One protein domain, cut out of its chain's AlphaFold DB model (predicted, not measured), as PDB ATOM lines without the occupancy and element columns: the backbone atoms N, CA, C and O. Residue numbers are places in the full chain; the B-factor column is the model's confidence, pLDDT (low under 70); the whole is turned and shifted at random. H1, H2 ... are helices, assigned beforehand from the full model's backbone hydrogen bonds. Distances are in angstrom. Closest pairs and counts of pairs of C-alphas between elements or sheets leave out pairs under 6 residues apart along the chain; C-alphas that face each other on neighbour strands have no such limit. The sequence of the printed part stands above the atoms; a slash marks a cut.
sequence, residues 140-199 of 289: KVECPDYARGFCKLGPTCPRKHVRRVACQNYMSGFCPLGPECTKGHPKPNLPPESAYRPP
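Overview. This is residues 140 to 199 of the 289 residues of an uncharacterized protein of Botryobasidium botryosum FD-172 SS1 (UniProt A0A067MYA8). With little regular structure, this domain is mostly loops: from H1, well inside the outline, the backbone runs out to H2 near one end of the longest axis, then folds back to H3, which lies toward the other end and near H1. The 60 printed residues include three named helices, H1, H2 and H3 in that order along the chain, and no named strand; the class is all helix, with only 12 of the 60 printed residues in named elements. It is only just compact, close to loose (radius of gyration of the C-alphas 12.5 A), spanning 34 by 22 by 19 A.

Arrangement. Look first at H1, residues 144 to 147. H3, residues 193 to 196, is close to it but not clearly touching; their closest C-alphas, of Pro 144 and Ala 195, are 6.4 A apart. H2, residues 168 to 171, is apart from both. Each helix is too short for an O i to N i+4 pair; its one O i to N i+3 pair is within hydrogen-bond range.

Along the chain. Find C-alpha 144 at (39.074, -44.187, -2.493), where H1 begins; H1 and H2 each measure 5.0 A from first to last C-alpha. H3, 5.3 A, ends at C-alpha 196, (42.349, -39.574, 1.252).

Size, cuts and confidence. The printed part has no cut. Both links are long, 20 and 21 residues. Residues 140 and 198 to 199 have pLDDT under 70.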
ATOM      1  N   LYS A 140      45.030 -38.304 -12.114       66.50
ATOM      2  CA  LYS A 140      45.848 -39.514 -11.895       66.50
ATOM      3  C   LYS A 140      45.473 -40.262 -10.608       66.50
ATOM      4  O   LYS A 140      45.569 -41.482 -10.563       66.50
ATOM      5  N   VAL A 141      45.007 -39.552  -9.577       76.31
ATOM      6  CA  VAL A 141      44.664 -40.148  -8.274       76.31
ATOM      7  C   VAL A 141      43.240 -40.699  -8.292       76.31
ATOM      8  O   VAL A 141      42.278 -39.949  -8.473       76.31
ATOM      9  N   GLU A 142      43.104 -42.009  -8.090       82.56
ATOM     10  CA  GLU A 142      41.808 -42.684  -7.980       82.56
ATOM     11  C   GLU A 142      41.070 -42.288  -6.696       82.56
ATOM     12  O   GLU A 142      41.672 -42.050  -5.651       82.56
ATOM     13  N   CYS A 143      39.744 -42.200  -6.766       85.75
ATOM     14  CA  CYS A 143      38.910 -41.896  -5.611       85.75
ATOM     15  C   CYS A 143      38.772 -43.127  -4.699       85.75
ATOM     16  O   CYS A 143      38.172 -44.114  -5.135       85.75
ATOM     17  N   PRO A 144      39.222 -43.070  -3.427       86.06
ATOM     18  CA  PRO A 144      39.074 -44.187  -2.493       86.06
ATOM     19  C   PRO A 144      37.608 -44.571  -2.253       86.06
ATOM     20  O   PRO A 144      37.281 -45.752  -2.165       86.06
ATOM     21  N   ASP A 145      36.704 -43.586  -2.201       84.44
ATOM     22  CA  ASP A 145      35.269 -43.834  -2.014       84.44
ATOM     23  C   ASP A 145      34.645 -44.524  -3.224       84.44
ATOM     24  O   ASP A 145      33.860 -45.457  -3.083       84.44
ATOM     25  N   TYR A 146      35.009 -44.094  -4.432       85.31
ATOM     26  CA  TYR A 146      34.490 -44.712  -5.648       85.31
ATOM     27  C   TYR A 146      35.071 -46.107  -5.870       85.31
ATOM     28  O   TYR A 146      34.365 -46.991  -6.342       85.31
ATOM     29  N   ALA A 147      36.320 -46.343  -5.453       83.25
ATOM     30  CA  ALA A 147      36.918 -47.675  -5.439       83.25
ATOM     31  C   ALA A 147      36.161 -48.655  -4.519       83.25
ATOM     32  O   ALA A 147      36.198 -49.861  -4.756       83.25
ATOM     33  N   ARG A 148      35.435 -48.146  -3.511       80.00
ATOM     34  CA  ARG A 148      34.489 -48.916  -2.682       80.00
ATOM     35  C   ARG A 148      33.210 -49.305  -3.430       80.00
ATOM     36  O   ARG A 148      32.522 -50.233  -3.026       80.00
ATOM     37  N   GLY A 149      32.879 -48.571  -4.488       78.50
ATOM     38  CA  GLY A 149      31.664 -48.723  -5.284       78.50
ATOM     39  C   GLY A 149      30.807 -47.458  -5.341       78.50
ATOM     40  O   GLY A 149      30.052 -47.293  -6.294       78.50
ATOM     41  N   PHE A 150      30.932 -46.537  -4.377       82.50
ATOM     42  CA  PHE A 150      30.111 -45.324  -4.343       82.50
ATOM     43  C   PHE A 150      30.845 -44.128  -3.731       82.50
ATOM     44  O   PHE A 150      31.281 -44.161  -2.578       82.50
ATOM     45  N   CYS A 151      30.912 -43.032  -4.491       85.69
ATOM     46  CA  CYS A 151      31.392 -41.741  -4.013       85.69
ATOM     47  C   CYS A 151      30.219 -40.771  -3.858       85.69
ATOM     48  O   CYS A 151      29.498 -40.520  -4.822       85.69
ATOM     49  N   LYS A 152      30.085 -40.171  -2.670       86.56
ATOM     50  CA  LYS A 152      29.023 -39.199  -2.354       86.56
ATOM     51  C   LYS A 152      29.061 -37.950  -3.240       86.56
ATOM     52  O   LYS A 152      28.023 -37.371  -3.514       86.56
ATOM     53  N   LEU A 153      30.252 -37.560  -3.700       84.50
ATOM     54  CA  LEU A 153      30.448 -36.411  -4.587       84.50
ATOM     55  C   LEU A 153      30.050 -36.718  -6.043       84.50
ATOM     56  O   LEU A 153      29.952 -35.811  -6.858       84.50
ATOM     57  N   GLY A 154      29.830 -37.987  -6.405       83.38
ATOM     58  CA  GLY A 154      29.403 -38.355  -7.755       83.38
ATOM     59  C   GLY A 154      30.338 -37.809  -8.853       83.38
ATOM     60  O   GLY A 154      31.557 -37.812  -8.676       83.38
ATOM     61  N   PRO A 155      29.818 -37.346 -10.004       81.81
ATOM     62  CA  PRO A 155      30.647 -36.890 -11.125       81.81
ATOM     63  C   PRO A 155      31.453 -35.614 -10.828       81.81
ATOM     64  O   PRO A 155      32.389 -35.306 -11.563       81.81
ATOM     65  N   THR A 156      31.139 -34.884  -9.755       83.81
ATOM     66  CA  THR A 156      31.879 -33.677  -9.360       83.81
ATOM     67  C   THR A 156      33.084 -33.982  -8.464       83.81
ATOM     68  O   THR A 156      33.868 -33.081  -8.174       83.81
ATOM     69  N   CYS A 157      33.297 -35.243  -8.060       81.62
ATOM     70  CA  CYS A 157      34.423 -35.640  -7.208       81.62
ATOM     71  C   CYS A 157      35.771 -35.267  -7.841       81.62
ATOM     72  O   CYS A 157      36.026 -35.767  -8.927       81.62
ATOM     73  N   PRO A 158      36.680 -34.514  -7.189       75.50
ATOM     74  CA  PRO A 158      37.961 -34.075  -7.769       75.50
ATOM     75  C   PRO A 158      38.946 -35.213  -8.096       75.50
ATOM     76  O   PRO A 158      39.943 -34.986  -8.777       75.50
ATOM     77  N   ARG A 159      38.680 -36.444  -7.641       80.44
ATOM     78  CA  ARG A 159      39.506 -37.637  -7.891       80.44
ATOM     79  C   ARG A 159      38.954 -38.472  -9.054       80.44
ATOM     80  O   ARG A 159      37.794 -38.340  -9.438       80.44
ATOM     81  N   LYS A 160      39.777 -39.348  -9.633       84.44
ATOM     82  CA  LYS A 160      39.379 -40.208 -10.758       84.44
ATOM     83  C   LYS A 160      38.430 -41.311 -10.311       84.44
ATOM     84  O   LYS A 160      38.737 -42.089  -9.411       84.44
ATOM     85  N   HIS A 161      37.290 -41.409 -10.980       87.25
ATOM     86  CA  HIS A 161      36.342 -42.505 -10.820       87.25
ATOM     87  C   HIS A 161      36.631 -43.587 -11.861       87.25
ATOM     88  O   HIS A 161      36.414 -43.384 -13.052       87.25
ATOM     89  N   VAL A 162      37.142 -44.737 -11.417       85.00
ATOM     90  CA  VAL A 162      37.353 -45.911 -12.276       85.00
ATOM     91  C   VAL A 162      36.195 -46.873 -12.080       85.00
ATOM     92  O   VAL A 162      36.076 -47.514 -11.038       85.00
ATOM     93  N   ARG A 163      35.304 -46.946 -13.069       83.56
ATOM     94  CA  ARG A 163      34.120 -47.805 -13.004       83.56
ATOM     95  C   ARG A 163      34.521 -49.254 -13.269       83.56
ATOM     96  O   ARG A 163      34.982 -49.577 -14.358       83.56
ATOM     97  N   ARG A 164      34.328 -50.126 -12.277       84.12
ATOM     98  CA  ARG A 164      34.473 -51.584 -12.413       84.12
ATOM     99  C   ARG A 164      33.090 -52.232 -12.464       84.12
ATOM    100  O   ARG A 164      32.175 -51.779 -11.782       84.12
ATOM    101  N   VAL A 165      32.930 -53.280 -13.272       86.12
ATOM    102  CA  VAL A 165      31.696 -54.084 -13.286       86.12
ATOM    103  C   VAL A 165      31.639 -54.888 -11.992       86.12
ATOM    104  O   VAL A 165      32.600 -55.592 -11.683       86.12
ATOM    105  N   ALA A 166      30.550 -54.770 -11.230       84.94
ATOM    106  CA  ALA A 166      30.386 -55.506  -9.981       84.94
ATOM    107  C   ALA A 166      30.346 -57.022 -10.239       84.94
ATOM    108  O   ALA A 166      29.756 -57.492 -11.216       84.94
ATOM    109  N   CYS A 167      30.997 -57.801  -9.378       87.25
ATOM    110  CA  CYS A 167      30.941 -59.254  -9.469       87.25
ATOM    111  C   CYS A 167      29.585 -59.767  -8.982       87.25
ATOM    112  O   CYS A 167      29.277 -59.663  -7.797       87.25
ATOM    113  N   GLN A 168      28.814 -60.383  -9.881       89.06
ATOM    114  CA  GLN A 168      27.506 -60.953  -9.549       89.06
ATOM    115  C   GLN A 168      27.586 -61.977  -8.405       89.06
ATOM    116  O   GLN A 168      26.788 -61.916  -7.479       89.06
ATOM    117  N   ASN A 169      28.591 -62.862  -8.424       88.00
ATOM    118  CA  ASN A 169      28.755 -63.914  -7.414       88.00
ATOM    119  C   ASN A 169      29.097 -63.334  -6.031       88.00
ATOM    120  O   ASN A 169      28.621 -63.806  -5.003       88.00
ATOM    121  N   TYR A 170      29.898 -62.266  -6.002       86.00
ATOM    122  CA  TYR A 170      30.190 -61.556  -4.758       86.00
ATOM    123  C   TYR A 170      28.960 -60.814  -4.231       86.00
ATOM    124  O   TYR A 170      28.708 -60.826  -3.031       86.00
ATOM    125  N   MET A 171      28.158 -60.217  -5.121       85.62
ATOM    126  CA  MET A 171      26.887 -59.593  -4.745       85.62
ATOM    127  C   MET A 171      25.876 -60.604  -4.194       85.62
ATOM    128  O   MET A 171      25.114 -60.252  -3.301       85.62
ATOM    129  N   SER A 172      25.891 -61.855  -4.670       86.31
ATOM    130  CA  SER A 172      25.088 -62.948  -4.101       86.31
ATOM    131  C   SER A 172      25.665 -63.543  -2.808       86.31
ATOM    132  O   SER A 172      25.092 -64.483  -2.271       86.31
ATOM    133  N   GLY A 173      26.784 -63.012  -2.300       85.38
ATOM    134  CA  GLY A 173      27.332 -63.326  -0.978       85.38
ATOM    135  C   GLY A 173      28.714 -63.981  -0.982       85.38
ATOM    136  O   GLY A 173      29.442 -63.844  -0.002       85.38
ATOM    137  N   PHE A 174      29.126 -64.652  -2.064       88.50
ATOM    138  CA  PHE A 174      30.431 -65.314  -2.111       88.50
ATOM    139  C   PHE A 174      30.979 -65.450  -3.534       88.50
ATOM    140  O   PHE A 174      30.352 -66.034  -4.418       88.50
ATOM    141  N   CYS A 175      32.200 -64.954  -3.748       90.31
ATOM    142  CA  CYS A 175      32.932 -65.174  -4.990       90.31
ATOM    143  C   CYS A 175      34.049 -66.206  -4.767       90.31
ATOM    144  O   CYS A 175      34.943 -65.935  -3.963       90.31
ATOM    145  N   PRO A 176      34.079 -67.323  -5.518       91.25
ATOM    146  CA  PRO A 176      35.114 -68.351  -5.373       91.25
ATOM    147  C   PRO A 176      36.516 -67.863  -5.767       91.25
ATOM    148  O   PRO A 176      37.507 -68.442  -5.347       91.25
ATOM    149  N   LEU A 177      36.605 -66.784  -6.552       88.56
ATOM    150  CA  LEU A 177      37.870 -66.163  -6.965       88.56
ATOM    151  C   LEU A 177      38.435 -65.197  -5.906       88.56
ATOM    152  O   LEU A 177      39.555 -64.713  -6.053       88.56
ATOM    153  N   GLY A 178      37.671 -64.891  -4.851       83.25
ATOM    154  CA  GLY A 178      38.129 -64.056  -3.741       83.25
ATOM    155  C   GLY A 178      38.648 -62.673  -4.183       83.25
ATOM    156  O   GLY A 178      38.009 -62.019  -5.008       83.25
ATOM    157  N   PRO A 179      39.768 -62.173  -3.630       81.38
ATOM    158  CA  PRO A 179      40.307 -60.848  -3.958       81.38
ATOM    159  C   PRO A 179      40.909 -60.746  -5.370       81.38
ATOM    160  O   PRO A 179      41.043 -59.636  -5.877       81.38
ATOM    161  N   GLU A 180      41.211 -61.876  -6.013       84.06
ATOM    162  CA  GLU A 180      41.829 -61.951  -7.347       84.06
ATOM    163  C   GLU A 180      40.797 -61.907  -8.490       84.06
ATOM    164  O   GLU A 180      41.120 -62.102  -9.662       84.06
ATOM    165  N   CYS A 181      39.518 -61.669  -8.185       85.31
ATOM    166  CA  CYS A 181      38.492 -61.575  -9.215       85.31
ATOM    167  C   CYS A 181      38.713 -60.348 -10.117       85.31
ATOM    168  O   CYS A 181      38.893 -59.226  -9.649       85.31
ATOM    169  N   THR A 182      38.601 -60.540 -11.433       85.06
ATOM    170  CA  THR A 182      38.685 -59.459 -12.432       85.06
ATOM    171  C   THR A 182      37.532 -58.455 -12.332       85.06
ATOM    172  O   THR A 182      37.641 -57.316 -12.790       85.06
ATOM    173  N   LYS A 183      36.411 -58.873 -11.733       85.50
ATOM    174  CA  LYS A 183      35.230 -58.040 -11.486       85.50
ATOM    175  C   LYS A 183      35.358 -57.328 -10.137       85.50
ATOM    176  O   LYS A 183      35.947 -57.837  -9.193       85.50
ATOM    177  N   GLY A 184      34.785 -56.133 -10.032       82.56
ATOM    178  CA  GLY A 184      34.872 -55.307  -8.830       82.56
ATOM    179  C   GLY A 184      34.124 -55.919  -7.645       82.56
ATOM    180  O   GLY A 184      32.931 -56.212  -7.746       82.56
ATOM    181  N   HIS A 185      34.816 -56.064  -6.516       85.56
ATOM    182  CA  HIS A 185      34.227 -56.417  -5.223       85.56
ATOM    183  C   HIS A 185      34.103 -55.152  -4.355       85.56
ATOM    184  O   HIS A 185      35.130 -54.529  -4.067       85.56
ATOM    185  N   PRO A 186      32.885 -54.725  -3.960       81.31
ATOM    186  CA  PRO A 186      32.718 -53.622  -3.022       81.31
ATOM    187  C   PRO A 186      33.364 -53.975  -1.681       81.31
ATOM    188  O   PRO A 186      33.095 -55.023  -1.102       81.31
ATOM    189  N   LYS A 187      34.241 -53.097  -1.191       81.38
ATOM    190  CA  LYS A 187      34.943 -53.296   0.082       81.38
ATOM    191  C   LYS A 187      34.095 -52.705   1.214       81.38
ATOM    192  O   LYS A 187      33.817 -51.510   1.163       81.38
ATOM    193  N   PRO A 188      33.700 -53.477   2.239       73.75
ATOM    194  CA  PRO A 188      32.899 -52.946   3.343       73.75
ATOM    195  C   PRO A 188      33.697 -51.990   4.246       73.75
ATOM    196  O   PRO A 188      33.126 -51.083   4.844       73.75
ATOM    197  N   ASN A 189      35.022 -52.150   4.307       79.94
ATOM    198  CA  ASN A 189      35.879 -51.333   5.161       79.94
ATOM    199  C   ASN A 189      36.083 -49.923   4.590       79.94
ATOM    200  O   ASN A 189      36.325 -49.737   3.391       79.94
ATOM    201  N   LEU A 190      36.028 -48.927   5.476       76.94
ATOM    202  CA  LEU A 190      36.394 -47.554   5.145       76.94
ATOM    203  C   LEU A 190      37.888 -47.495   4.776       76.94
ATOM    204  O   LEU A 190      38.705 -48.126   5.452       76.94
ATOM    205  N   PRO A 191      38.266 -46.768   3.707       75.62
ATOM    206  CA  PRO A 191      39.667 -46.537   3.400       75.62
ATOM    207  C   PRO A 191      40.360 -45.831   4.575       75.62
ATOM    208  O   PRO A 191      39.735 -44.989   5.223       75.62
ATOM    209  N   PRO A 192      41.641 -46.131   4.839       79.12
ATOM    210  CA  PRO A 192      42.406 -45.402   5.841       79.12
ATOM    211  C   PRO A 192      42.536 -43.927   5.441       79.12
ATOM    212  O   PRO A 192      42.552 -43.595   4.254       79.12
ATOM    213  N   GLU A 193      42.686 -43.033   6.418       76.12
ATOM    214  CA  GLU A 193      42.795 -41.586   6.179       76.12
ATOM    215  C   GLU A 193      43.973 -41.214   5.258       76.12
ATOM    216  O   GLU A 193      43.886 -40.291   4.444       76.12
ATOM    217  N   SER A 194      45.037 -42.023   5.273       76.69
ATOM    218  CA  SER A 194      46.164 -41.919   4.342       76.69
ATOM    219  C   SER A 194      45.768 -42.058   2.868       76.69
ATOM    220  O   SER A 194      46.409 -41.445   2.022       76.69
ATOM    221  N   ALA A 195      44.704 -42.802   2.546       74.38
ATOM    222  CA  ALA A 195      44.206 -42.948   1.178       74.38
ATOM    223  C   ALA A 195      43.487 -41.685   0.675       74.38
ATOM    224  O   ALA A 195      43.382 -41.467  -0.533       74.38
ATOM    225  N   TYR A 196      42.980 -40.851   1.586       76.06
ATOM    226  CA  TYR A 196      42.349 -39.574   1.252       76.06
ATOM    227  C   TYR A 196      43.368 -38.445   1.116       76.06
ATOM    228  O   TYR A 196      43.130 -37.485   0.375       76.06
ATOM    229  N   ARG A 197      44.504 -38.544   1.806       72.38
ATOM    230  CA  ARG A 197      45.559 -37.546   1.690       72.38
ATOM    231  C   ARG A 197      46.154 -37.611   0.275       72.38
ATOM    232  O   ARG A 197      46.496 -38.703  -0.178       72.38
ATOM    233  N   PRO A 198      46.269 -36.484  -0.455       64.75
ATOM    234  CA  PRO A 198      47.066 -36.481  -1.675       64.75
ATOM    235  C   PRO A 198      48.477 -36.980  -1.332       64.75
ATOM    236  O   PRO A 198      48.940 -36.713  -0.213       64.75
ATOM    237  N   PRO A 199      49.154 -37.711  -2.240       64.75
ATOM    238  CA  PRO A 199      50.541 -38.091  -2.011       64.75
ATOM    239  C   PRO A 199      51.303 -36.826  -1.625       64.75
ATOM    240  O   PRO A 199      51.176 -35.797  -2.294       64.75
TER     241      PRO A 199